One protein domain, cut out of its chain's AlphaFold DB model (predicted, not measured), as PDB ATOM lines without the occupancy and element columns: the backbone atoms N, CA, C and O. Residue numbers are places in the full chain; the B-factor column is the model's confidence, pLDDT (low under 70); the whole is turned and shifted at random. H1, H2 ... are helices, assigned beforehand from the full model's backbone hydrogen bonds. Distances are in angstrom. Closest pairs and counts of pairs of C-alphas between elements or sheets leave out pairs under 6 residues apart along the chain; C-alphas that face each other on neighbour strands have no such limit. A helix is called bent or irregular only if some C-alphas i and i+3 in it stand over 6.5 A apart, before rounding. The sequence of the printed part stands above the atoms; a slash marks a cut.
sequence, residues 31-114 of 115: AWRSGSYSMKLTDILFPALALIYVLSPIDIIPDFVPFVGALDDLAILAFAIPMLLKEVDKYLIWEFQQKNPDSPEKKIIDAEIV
ATOM      1  N   ALA A  31      76.537 -36.992 -72.573       84.75
ATOM      2  CA  ALA A  31      76.170 -36.579 -73.931       84.75
ATOM      3  C   ALA A  31      77.389 -36.228 -74.799       84.75
ATOM      4  O   ALA A  31      77.402 -36.492 -76.000       84.75
ATOM      5  N   TRP A  32      78.430 -35.663 -74.185       83.06
ATOM      6  CA  TRP A  32      79.720 -35.449 -74.832       83.06
ATOM      7  C   TRP A  32      80.399 -36.785 -75.157       83.06
ATOM      8  O   TRP A  32      80.817 -37.015 -76.289       83.06
ATOM      9  N   ARG A  33      80.438 -37.714 -74.194       82.44
ATOM     10  CA  ARG A  33      81.063 -39.035 -74.368       82.44
ATOM     11  C   ARG A  33      80.318 -39.927 -75.370       82.44
ATOM     12  O   ARG A  33      80.939 -40.799 -75.967       82.44
ATOM     13  N   SER A  34      79.015 -39.709 -75.571       84.19
ATOM     14  CA  SER A  34      78.221 -40.366 -76.619       84.19
ATOM     15  C   SER A  34      78.335 -39.696 -77.994       84.19
ATOM     16  O   SER A  34      77.698 -40.157 -78.937       84.19
ATOM     17  N   GLY A  35      79.096 -38.602 -78.118       81.19
ATOM     18  CA  GLY A  35      79.252 -37.839 -79.360       81.19
ATOM     19  C   GLY A  35      78.022 -37.019 -79.763       81.19
ATOM     20  O   GLY A  35      78.024 -36.400 -80.820       81.19
ATOM     21  N   SER A  36      76.971 -36.994 -78.938       79.88
ATOM     22  CA  SER A  36      75.722 -36.285 -79.243       79.88
ATOM     23  C   SER A  36      75.840 -34.777 -79.031       79.88
ATOM     24  O   SER A  36      75.109 -34.020 -79.660       79.88
ATOM     25  N   TYR A  37      76.753 -34.339 -78.162       81.50
ATOM     26  CA  TYR A  37      77.025 -32.931 -77.890       81.50
ATOM     27  C   TYR A  37      78.471 -32.594 -78.273       81.50
ATOM     28  O   TYR A  37      79.417 -33.087 -77.651       81.50
ATOM     29  N   SER A  38      78.651 -31.767 -79.310       75.69
ATOM     30  CA  SER A  38      79.975 -31.344 -79.772       75.69
ATOM     31  C   SER A  38      80.494 -30.192 -78.914       75.69
ATOM     32  O   SER A  38      80.073 -29.046 -79.070       75.69
ATOM     33  N   MET A  39      81.430 -30.494 -78.022       73.31
ATOM     34  CA  MET A  39      82.118 -29.495 -77.210       73.31
ATOM     35  C   MET A  39      83.564 -29.349 -77.682       73.31
ATOM     36  O   MET A  39      84.192 -30.327 -78.097       73.31
ATOM     37  N   LYS A  40      84.127 -28.141 -77.584       78.75
ATOM     38  CA  LYS A  40      85.573 -27.961 -77.747       78.75
ATOM     39  C   LYS A  40      86.301 -28.668 -76.604       78.75
ATOM     40  O   LYS A  40      85.954 -28.492 -75.442       78.75
ATOM     41  N   LEU A  41      87.358 -29.413 -76.929       72.94
ATOM     42  CA  LEU A  41      88.189 -30.104 -75.936       72.94
ATOM     43  C   LEU A  41      88.693 -29.162 -74.837       72.94
ATOM     44  O   LEU A  41      88.716 -29.558 -73.683       72.94
ATOM     45  N   THR A  42      89.025 -27.910 -75.153       73.69
ATOM     46  CA  THR A  42      89.466 -26.909 -74.166       73.69
ATOM     47  C   THR A  42      88.414 -26.604 -73.102       73.69
ATOM     48  O   THR A  42      88.764 -26.432 -71.936       73.69
ATOM     49  N   ASP A  43      87.136 -26.582 -73.481       76.31
ATOM     50  CA  ASP A  43      86.036 -26.166 -72.603       76.31
ATOM     51  C   ASP A  43      85.711 -27.238 -71.547       76.31
ATOM     52  O   ASP A  43      85.165 -26.918 -70.494       76.31
ATOM     53  N   ILE A  44      86.124 -28.492 -71.781       73.06
ATOM     54  CA  ILE A  44      86.054 -29.584 -70.799       73.06
ATOM     55  C   ILE A  44      87.400 -29.902 -70.154       73.06
ATOM     56  O   ILE A  44      87.447 -30.209 -68.966       73.06
ATOM     57  N   LEU A  45      88.498 -29.814 -70.906       77.69
ATOM     58  CA  LEU A  45      89.820 -30.250 -70.466       77.69
ATOM     59  C   LEU A  45      90.358 -29.363 -69.345       77.69
ATOM     60  O   LEU A  45      90.816 -29.900 -68.342       77.69
ATOM     61  N   PHE A  46      90.269 -28.033 -69.471       78.12
ATOM     62  CA  PHE A  46      90.755 -27.126 -68.424       78.12
ATOM     63  C   PHE A  46      89.959 -27.267 -67.118       78.12
ATOM     64  O   PHE A  46      90.586 -27.454 -66.072       78.12
ATOM     65  N   PRO A  47      88.609 -27.269 -67.129       76.25
ATOM     66  CA  PRO A  47      87.856 -27.498 -65.902       76.25
ATOM     67  C   PRO A  47      88.026 -28.909 -65.333       76.25
ATOM     68  O   PRO A  47      88.096 -29.061 -64.117       76.25
ATOM     69  N   ALA A  48      88.120 -29.942 -66.178       76.00
ATOM     70  CA  ALA A  48      88.333 -31.313 -65.719       76.00
ATOM     71  C   ALA A  48      89.717 -31.495 -65.082       76.00
ATOM     72  O   ALA A  48      89.801 -32.081 -64.007       76.00
ATOM     73  N   LEU A  49      90.783 -30.963 -65.691       75.25
ATOM     74  CA  LEU A  49      92.134 -30.985 -65.122       75.25
ATOM     75  C   LEU A  49      92.185 -30.252 -63.782       75.25
ATOM     76  O   LEU A  49      92.736 -30.785 -62.826       75.25
ATOM     77  N   ALA A  50      91.557 -29.080 -63.687       73.25
ATOM     78  CA  ALA A  50      91.461 -28.331 -62.440       73.25
ATOM     79  C   ALA A  50      90.700 -29.098 -61.346       73.25
ATOM     80  O   ALA A  50      91.126 -29.113 -60.193       73.25
ATOM     81  N   LEU A  51      89.597 -29.770 -61.694       72.00
ATOM     82  CA  LEU A  51      88.859 -30.617 -60.755       72.00
ATOM     83  C   LEU A  51      89.674 -31.843 -60.325       72.00
ATOM     84  O   LEU A  51      89.681 -32.168 -59.144       72.00
ATOM     85  N   ILE A  52      90.373 -32.506 -61.250       73.25
ATOM     86  CA  ILE A  52      91.247 -33.651 -60.948       73.25
ATOM     87  C   ILE A  52      92.390 -33.223 -60.024       73.25
ATOM     88  O   ILE A  52      92.647 -33.897 -59.032       73.25
ATOM     89  N   TYR A  53      93.025 -32.088 -60.315       65.06
ATOM     90  CA  TYR A  53      94.104 -31.514 -59.514       65.06
ATOM     91  C   TYR A  53      93.658 -31.217 -58.071       65.06
ATOM     92  O   TYR A  53      94.384 -31.476 -57.120       65.06
ATOM     93  N   VAL A  54      92.409 -30.775 -57.893       62.69
ATOM     94  CA  VAL A  54      91.810 -30.517 -56.571       62.69
ATOM     95  C   VAL A  54      91.374 -31.796 -55.857       62.69
ATOM     96  O   VAL A  54      91.454 -31.872 -54.633       62.69
ATOM     97  N   LEU A  55      90.878 -32.794 -56.595       63.66
ATOM     98  CA  LEU A  55      90.425 -34.072 -56.035       63.66
ATOM     99  C   LEU A  55      91.588 -35.014 -55.695       63.66
ATOM    100  O   LEU A  55      91.429 -35.863 -54.821       63.66
ATOM    101  N   SER A  56      92.738 -34.864 -56.355       61.47
ATOM    102  CA  SER A  56      93.962 -35.611 -56.064       61.47
ATOM    103  C   SER A  56      95.183 -34.683 -56.014       61.47
ATOM    104  O   SER A  56      95.995 -34.673 -56.941       61.47
ATOM    105  N   PRO A  57      95.369 -33.927 -54.917       51.34
ATOM    106  CA  PRO A  57      96.583 -33.143 -54.692       51.34
ATOM    107  C   PRO A  57      97.795 -34.009 -54.275       51.34
ATOM    108  O   PRO A  57      98.793 -33.476 -53.801       51.34
ATOM    109  N   ILE A  58      97.716 -35.342 -54.388       55.19
ATOM    110  CA  ILE A  58      98.507 -36.260 -53.549       55.19
ATOM    111  C   ILE A  58      99.721 -36.889 -54.250       55.19
ATOM    112  O   ILE A  58     100.697 -37.178 -53.574       55.19
ATOM    113  N   ASP A  59      99.738 -37.081 -55.571       57.00
ATOM    114  CA  ASP A  59     100.668 -38.091 -56.120       57.00
ATOM    115  C   ASP A  59     102.010 -37.578 -56.682       57.00
ATOM    116  O   ASP A  59     102.798 -38.376 -57.185       57.00
ATOM    117  N   ILE A  60     102.308 -36.268 -56.638       48.53
ATOM    118  CA  ILE A  60     103.508 -35.714 -57.318       48.53
ATOM    119  C   ILE A  60     104.370 -34.781 -56.452       48.53
ATOM    120  O   ILE A  60     105.539 -34.575 -56.774       48.53
ATOM    121  N   ILE A  61     103.866 -34.234 -55.343       54.19
ATOM    122  CA  ILE A  61     104.656 -33.325 -54.500       54.19
ATOM    123  C   ILE A  61     105.174 -34.105 -53.282       54.19
ATOM    124  O   ILE A  61     104.381 -34.419 -52.400       54.19
ATOM    125  N   PRO A  62     106.485 -34.414 -53.196       49.50
ATOM    126  CA  PRO A  62     107.068 -34.887 -51.948       49.50
ATOM    127  C   PRO A  62     106.900 -33.800 -50.876       49.50
ATOM    128  O   PRO A  62     107.118 -32.623 -51.165       49.50
ATOM    129  N   ASP A  63     106.527 -34.211 -49.661       55.62
ATOM    130  CA  ASP A  63     106.130 -33.421 -48.476       55.62
ATOM    131  C   ASP A  63     107.152 -32.361 -47.969       55.62
ATOM    132  O   ASP A  63     107.519 -32.345 -46.795       55.62
ATOM    133  N   PHE A  64     107.648 -31.448 -48.812       54.81
ATOM    134  CA  PHE A  64     108.767 -30.554 -48.465       54.81
ATOM    135  C   PHE A  64     108.462 -29.053 -48.472       54.81
ATOM    136  O   PHE A  64     109.340 -28.262 -48.126       54.81
ATOM    137  N   VAL A  65     107.245 -28.621 -48.822       58.47
ATOM    138  CA  VAL A  65     106.920 -27.183 -48.884       58.47
ATOM    139  C   VAL A  65     105.719 -26.846 -47.998       58.47
ATOM    140  O   VAL A  65     104.577 -26.827 -48.465       58.47
ATOM    141  N   PRO A  66     105.944 -26.532 -46.710       52.38
ATOM    142  CA  PRO A  66     104.882 -26.023 -45.864       52.38
ATOM    143  C   PRO A  66     104.487 -24.617 -46.359       52.38
ATOM    144  O   PRO A  66     105.336 -23.742 -46.496       52.38
ATOM    145  N   PHE A  67     103.187 -24.405 -46.607       56.47
ATOM    146  CA  PHE A  67     102.500 -23.122 -46.887       56.47
ATOM    147  C   PHE A  67     102.413 -22.547 -48.321       56.47
ATOM    148  O   PHE A  67     101.713 -21.543 -48.477       56.47
ATOM    149  N   VAL A  68     102.992 -23.141 -49.373       58.81
ATOM    150  CA  VAL A  68     102.961 -22.522 -50.730       58.81
ATOM    151  C   VAL A  68     101.870 -23.079 -51.667       58.81
ATOM    152  O   VAL A  68     101.352 -22.323 -52.484       58.81
ATOM    153  N   GLY A  69     101.442 -24.339 -51.522       57.09
ATOM    154  CA  GLY A  69     100.527 -24.985 -52.490       57.09
ATOM    155  C   GLY A  69      99.091 -24.437 -52.513       57.09
ATOM    156  O   GLY A  69      98.541 -24.154 -53.568       57.09
ATOM    157  N   ALA A  70      98.500 -24.167 -51.345       60.03
ATOM    158  CA  ALA A  70      97.053 -23.944 -51.247       60.03
ATOM    159  C   ALA A  70      96.525 -22.686 -51.967       60.03
ATOM    160  O   ALA A  70      95.342 -22.617 -52.287       60.03
ATOM    161  N   LEU A  71      97.349 -21.653 -52.180       65.56
ATOM    162  CA  LEU A  71      96.906 -20.422 -52.852       65.56
ATOM    163  C   LEU A  71      96.733 -20.605 -54.365       65.56
ATOM    164  O   LEU A  71      95.837 -19.980 -54.935       65.56
ATOM    165  N   ASP A  72      97.559 -21.443 -54.987       71.56
ATOM    166  CA  ASP A  72      97.515 -21.707 -56.427       71.56
ATOM    167  C   ASP A  72      96.304 -22.583 -56.783       71.56
ATOM    168  O   ASP A  72      95.511 -22.247 -57.665       71.56
ATOM    169  N   ASP A  73      96.040 -23.610 -55.972       68.19
ATOM    170  CA  ASP A  73      94.891 -24.512 -56.128       68.19
ATOM    171  C   ASP A  73      93.548 -23.756 -56.107       68.19
ATOM    172  O   ASP A  73      92.616 -24.043 -56.865       68.19
ATOM    173  N   LEU A  74      93.446 -22.737 -55.252       71.00
ATOM    174  CA  LEU A  74      92.253 -21.902 -55.128       71.00
ATOM    175  C   LEU A  74      92.081 -20.945 -56.306       71.00
ATOM    176  O   LEU A  74      90.944 -20.656 -56.687       71.00
ATOM    177  N   ALA A  75      93.182 -20.449 -56.873       76.62
ATOM    178  CA  ALA A  75      93.137 -19.644 -58.085       76.62
ATOM    179  C   ALA A  75      92.652 -20.501 -59.260       76.62
ATOM    180  O   ALA A  75      91.707 -20.115 -59.949       76.62
ATOM    181  N   ILE A  76      93.212 -21.701 -59.415       76.31
ATOM    182  CA  ILE A  76      92.808 -22.670 -60.441       76.31
ATOM    183  C   ILE A  76      91.311 -23.000 -60.322       76.31
ATOM    184  O   ILE A  76      90.580 -22.913 -61.312       76.31
ATOM    185  N   LEU A  77      90.813 -23.280 -59.113       73.69
ATOM    186  CA  LEU A  77      89.382 -23.498 -58.868       73.69
ATOM    187  C   LEU A  77      88.518 -22.292 -59.236       73.69
ATOM    188  O   LEU A  77      87.476 -22.451 -59.878       73.69
ATOM    189  N   ALA A  78      88.945 -21.090 -58.841       76.69
ATOM    190  CA  ALA A  78      88.208 -19.859 -59.104       76.69
ATOM    191  C   ALA A  78      88.024 -19.590 -60.606       76.69
ATOM    192  O   ALA A  78      87.021 -18.986 -60.980       76.69
ATOM    193  N   PHE A  79      88.932 -20.067 -61.461       78.62
ATOM    194  CA  PHE A  79      88.785 -19.995 -62.919       78.62
ATOM    195  C   PHE A  79      88.034 -21.193 -63.515       78.62
ATOM    196  O   PHE A  79      87.206 -21.021 -64.412       78.62
ATOM    197  N   ALA A  80      88.274 -22.400 -63.003       80.12
ATOM    198  CA  ALA A  80      87.683 -23.625 -63.531       80.12
ATOM    199  C   ALA A  80      86.168 -23.714 -63.311       80.12
ATOM    200  O   ALA A  80      85.432 -24.123 -64.210       80.12
ATOM    201  N   ILE A  81      85.687 -23.310 -62.131       79.19
ATOM    202  CA  ILE A  81      84.265 -23.402 -61.774       79.19
ATOM    203  C   ILE A  81      83.390 -22.534 -62.697       79.19
ATOM    204  O   ILE A  81      82.451 -23.079 -63.277       79.19
ATOM    205  N   PRO A  82      83.664 -21.229 -62.908       81.50
ATOM    206  CA  PRO A  82      82.882 -20.412 -63.837       81.50
ATOM    207  C   PRO A  82      82.909 -20.936 -65.272       81.50
ATOM    208  O   PRO A  82      81.891 -20.885 -65.961       81.50
ATOM    209  N   MET A  83      84.056 -21.455 -65.720       82.38
ATOM    210  CA  MET A  83      84.207 -22.017 -67.061       82.38
ATOM    211  C   MET A  83      83.326 -23.256 -67.245       82.38
ATOM    212  O   MET A  83      82.573 -23.329 -68.216       82.38
ATOM    213  N   LEU A  84      83.337 -24.171 -66.269       83.19
ATOM    214  CA  LEU A  84      82.457 -25.339 -66.261       83.19
ATOM    215  C   LEU A  84      80.983 -24.934 -66.228       83.19
ATOM    216  O   LEU A  84      80.182 -25.469 -66.985       83.19
ATOM    217  N   LEU A  85      80.618 -23.988 -65.361       83.19
ATOM    218  CA  LEU A  85      79.235 -23.532 -65.220       83.19
ATOM    219  C   LEU A  85      78.697 -22.913 -66.512       83.19
ATOM    220  O   LEU A  85      77.589 -23.247 -66.925       83.19
ATOM    221  N   LYS A  86      79.499 -22.076 -67.178       84.31
ATOM    222  CA  LYS A  86      79.148 -21.491 -68.478       84.31
ATOM    223  C   LYS A  86      78.889 -22.568 -69.529       84.31
ATOM    224  O   LYS A  86      77.990 -22.424 -70.351       84.31
ATOM    225  N   GLU A  87      79.676 -23.633 -69.515       85.69
ATOM    226  CA  GLU A  87      79.520 -24.725 -70.467       85.69
ATOM    227  C   GLU A  87      78.290 -25.593 -70.163       85.69
ATOM    228  O   GLU A  87      77.548 -25.965 -71.071       85.69
ATOM    229  N   VAL A  88      77.997 -25.818 -68.880       86.62
ATOM    230  CA  VAL A  88      76.754 -26.470 -68.438       86.62
ATOM    231  C   VAL A  88      75.525 -25.673 -68.865       86.62
ATOM    232  O   VAL A  88      74.528 -26.271 -69.261       86.62
ATOM    233  N   ASP A  89      75.580 -24.342 -68.822       85.69
ATOM    234  CA  ASP A  89      74.478 -23.496 -69.286       85.69
ATOM    235  C   ASP A  89      74.224 -23.658 -70.787       85.69
ATOM    236  O   ASP A  89      73.078 -23.854 -71.194       85.69
ATOM    237  N   LYS A  90      75.281 -23.677 -71.611       86.06
ATOM    238  CA  LYS A  90      75.149 -23.974 -73.048       86.06
ATOM    239  C   LYS A  90      74.559 -25.361 -73.284       86.06
ATOM    240  O   LYS A  90      73.658 -25.514 -74.108       86.06
ATOM    241  N   TYR A  91      75.033 -26.358 -72.536       87.88
ATOM    242  CA  TYR A  91      74.510 -27.715 -72.619       87.88
ATOM    243  C   TYR A  91      73.023 -27.782 -72.263       87.88
ATOM    244  O   TYR A  91      72.273 -28.478 -72.939       87.88
ATOM    245  N   LEU A  92      72.579 -27.063 -71.231       87.56
ATOM    246  CA  LEU A  92      71.171 -27.028 -70.835       87.56
ATOM    247  C   LEU A  92      70.284 -26.402 -71.917       87.56
ATOM    248  O   LEU A  92      69.197 -26.920 -72.169       87.56
ATOM    249  N   ILE A  93      70.752 -25.338 -72.580       87.19
ATOM    250  CA  ILE A  93      70.048 -24.727 -73.719       87.19
ATOM    251  C   ILE A  93      69.936 -25.736 -74.865       87.19
ATOM    252  O   ILE A  93      68.843 -25.982 -75.374       87.19
ATOM    253  N   TRP A  94      71.044 -26.383 -75.223       88.06
ATOM    254  CA  TRP A  94      71.055 -27.417 -76.256       88.06
ATOM    255  C   TRP A  94      70.152 -28.612 -75.898       88.06
ATOM    256  O   TRP A  94      69.374 -29.080 -76.730       88.06
ATOM    257  N   GLU A  95      70.194 -29.088 -74.650       87.81
ATOM    258  CA  GLU A  95      69.363 -30.194 -74.154       87.81
ATOM    259  C   GLU A  95      67.873 -29.828 -74.237       87.81
ATOM    260  O   GLU A  95      67.047 -30.669 -74.602       87.81
ATOM    261  N   PHE A  96      67.527 -28.575 -73.931       87.38
ATOM    262  CA  PHE A  96      66.166 -28.061 -74.048       87.38
ATOM    263  C   PHE A  96      65.695 -28.007 -75.506       87.38
ATOM    264  O   PHE A  96      64.601 -28.488 -75.801       87.38
ATOM    265  N   GLN A  97      66.524 -27.500 -76.424       84.31
ATOM    266  CA  GLN A  97      66.219 -27.450 -77.861       84.31
ATOM    267  C   GLN A  97      66.032 -28.848 -78.468       84.31
ATOM    268  O   GLN A  97      65.158 -29.053 -79.309       84.31
ATOM    269  N   GLN A  98      66.822 -29.826 -78.017       84.94
ATOM    270  CA  GLN A  98      66.693 -31.222 -78.441       84.94
ATOM    271  C   GLN A  98      65.396 -31.872 -77.937       84.94
ATOM    272  O   GLN A  98      64.794 -32.669 -78.652       84.94
ATOM    273  N   LYS A  99      64.959 -31.547 -76.712       84.50
ATOM    274  CA  LYS A  99      63.724 -32.095 -76.122       84.50
ATOM    275  C   LYS A  99      62.455 -31.403 -76.613       84.50
ATOM    276  O   LYS A  99      61.411 -32.044 -76.630       84.50
ATOM    277  N   ASN A 100      62.544 -30.134 -77.010       81.81
ATOM    278  CA  ASN A 100      61.415 -29.329 -77.478       81.81
ATOM    279  C   ASN A 100      61.663 -28.804 -78.904       81.81
ATOM    280  O   ASN A 100      61.823 -27.594 -79.092       81.81
ATOM    281  N   PRO A 101      61.690 -29.689 -79.916       69.44
ATOM    282  CA  PRO A 101      61.983 -29.306 -81.295       69.44
ATOM    283  C   PRO A 101      60.958 -28.328 -81.893       69.44
ATOM    284  O   PRO A 101      61.309 -27.601 -82.814       69.44
ATOM    285  N   ASP A 102      59.737 -28.260 -81.356       74.25
ATOM    286  CA  ASP A 102      58.672 -27.357 -81.823       74.25
ATOM    287  C   ASP A 102      58.629 -26.007 -81.082       74.25
ATOM    288  O   ASP A 102      57.688 -25.229 -81.260       74.25
ATOM    289  N   SER A 103      59.617 -25.709 -80.226       66.94
ATOM    290  CA  SER A 103      59.665 -24.417 -79.531       66.94
ATOM    291  C   SER A 103      59.803 -23.253 -80.522       66.94
ATOM    292  O   SER A 103      60.620 -23.329 -81.443       66.94
ATOM    293  N   PRO A 104      59.069 -22.140 -80.315       63.09
ATOM    294  CA  PRO A 104      59.094 -20.990 -81.219       63.09
ATOM    295  C   PRO A 104      60.503 -20.407 -81.411       63.09
ATOM    296  O   PRO A 104      60.817 -19.977 -82.514       63.09
ATOM    297  N   GLU A 105      61.387 -20.482 -80.408       63.56
ATOM    298  CA  GLU A 105      62.795 -20.058 -80.525       63.56
ATOM    299  C   GLU A 105      63.590 -20.843 -81.579       63.56
ATOM    300  O   GLU A 105      64.387 -20.249 -82.301       63.56
ATOM    301  N   LYS A 106      63.356 -22.158 -81.723       58.84
ATOM    302  CA  LYS A 106      64.009 -22.968 -82.765       58.84
ATOM    303  C   LYS A 106      63.472 -22.617 -84.161       58.84
ATOM    304  O   LYS A 106      64.214 -22.573 -85.131       58.84
ATOM    305  N   LYS A 107      62.181 -22.293 -84.251       59.53
ATOM    306  CA  LYS A 107      61.540 -21.867 -85.504       59.53
ATOM    307  C   LYS A 107      62.043 -20.508 -86.002       59.53
ATOM    308  O   LYS A 107      62.079 -20.299 -87.207       59.53
ATOM    309  N   ILE A 108      62.412 -19.601 -85.093       61.53
ATOM    310  CA  ILE A 108      62.947 -18.274 -85.437       61.53
ATOM    311  C   ILE A 108      64.368 -18.393 -86.005       61.53
ATOM    312  O   ILE A 108      64.639 -17.810 -87.048       61.53
ATOM    313  N   ILE A 109      65.244 -19.199 -85.389       60.44
ATOM    314  CA  ILE A 109      66.605 -19.412 -85.920       60.44
ATOM    315  C   ILE A 109      66.594 -20.112 -87.287       60.44
ATOM    316  O   ILE A 109      67.379 -19.750 -88.156       60.44
ATOM    317  N   ASP A 110      65.682 -21.067 -87.505       60.84
ATOM    318  CA  ASP A 110      65.544 -21.741 -88.800       60.84
ATOM    319  C   ASP A 110      64.965 -20.792 -89.870       60.84
ATOM    320  O   ASP A 110      65.253 -20.959 -91.050       60.84
ATOM    321  N   ALA A 111      64.169 -19.789 -89.476       60.75
ATOM    322  CA  ALA A 111      63.630 -18.782 -90.391       60.75
ATOM    323  C   ALA A 111      64.670 -17.715 -90.780       60.75
ATOM    324  O   ALA A 111      64.707 -17.318 -91.938       60.75
ATOM    325  N   GLU A 112      65.536 -17.292 -89.854       59.06
ATOM    326  CA  GLU A 112      66.560 -16.261 -90.097       59.06
ATOM    327  C   GLU A 112      67.752 -16.768 -90.931       59.06
ATOM    328  O   GLU A 112      68.422 -15.986 -91.588       59.06
ATOM    329  N   ILE A 113      68.017 -18.079 -90.948       58.94
ATOM    330  CA  ILE A 113      69.089 -18.675 -91.774       58.94
ATOM    331  C   ILE A 113      68.646 -18.877 -93.240       58.94
ATOM    332  O   ILE A 113      69.478 -19.114 -94.115       58.94
ATOM    333  N   VAL A 114      67.340 -18.818 -93.512       58.84
ATOM    334  CA  VAL A 114      66.755 -19.064 -94.844       58.84
ATOM    335  C   VAL A 114      66.453 -17.758 -95.601       58.84
ATOM    336  O   VAL A 114      66.122 -17.816 -96.786       58.84
TER     337      VAL A 114
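This is residues 31 to 114 of the 115 residues of the protein "DUF1232 domain-containing protein" of Chryseobacterium sp. POL2 (UniProt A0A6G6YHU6). One long helix, H2, makes the long axis of a slender model; the shorter helix H1 packs slantwise on part of it, and a small helix, H3, turns off beyond its last residues at about a right angle. A wide loop, residues 56 to 68, joins H1 to H2 at the other end, and its residues 62 to 68 stick out, as do residues 107 to 114 at the H3 end. The printed part has 84 residues with three named helices, in the order H1, H2, H3, and no named strand; the class is all helix. The whole is extended, with a radius of gyration of the C-alphas of 19.1 A, and spans 63 by 23 by 19 A.

H2, the longest helix, holds residues 69 to 99 and runs 44.3 A from C-alpha 69 at (100.527, -24.985, -52.490) to C-alpha 99 at (63.724, -32.095, -76.122). H1, residues 41 to 55, measures 20.4 A and begins with C-alpha 41 at (88.189, -30.104, -75.936). It is neither bent nor irregular, but only just: C-alphas 43 and 46 are 6.4 A apart. H3, residues 104 to 112, measures 12.5 A and ends with C-alpha 112 at (66.560, -16.261, -90.097).

H2 touches H1 with residues 73 to 87 alone. Their closest C-alphas, those of Pro 47 and Ala 80, are 4.5 A apart, and the centres of the two helices are 9.7 A apart. They run opposite ways at a steep tilt of 47 degrees. H2 and H3 are close but not clearly touching: their closest C-alphas, those of Gln 97 and Lys 106, are 7.0 A apart. Their lines are about perpendicular, at 85 degrees. H1 and H3 are apart. In H3 every O i to N i+4 pair is within hydrogen-bond range; in H1 it is 10 of 11 pairs and in H2 24 of 27.

The two C-alphas farthest apart, those of Phe 64 and Val 114, are 63.6 A from each other, and the outline is a rod. Residues 62 to 68, 99 to 104 and 107 to 114 stand free, and 107 to 112 of these belong to H3; without these stretches the body spans 49 by 21 by 15 A. The link from H1 to H2 is long, with 13 residues, and the link from H2 to H3 is tight, with 4. The printed part has no cut. The mean pLDDT of the printed part is 71.9, and 33 residues are under 70: residues 53 to 71, 73, 101 and 103 to 114.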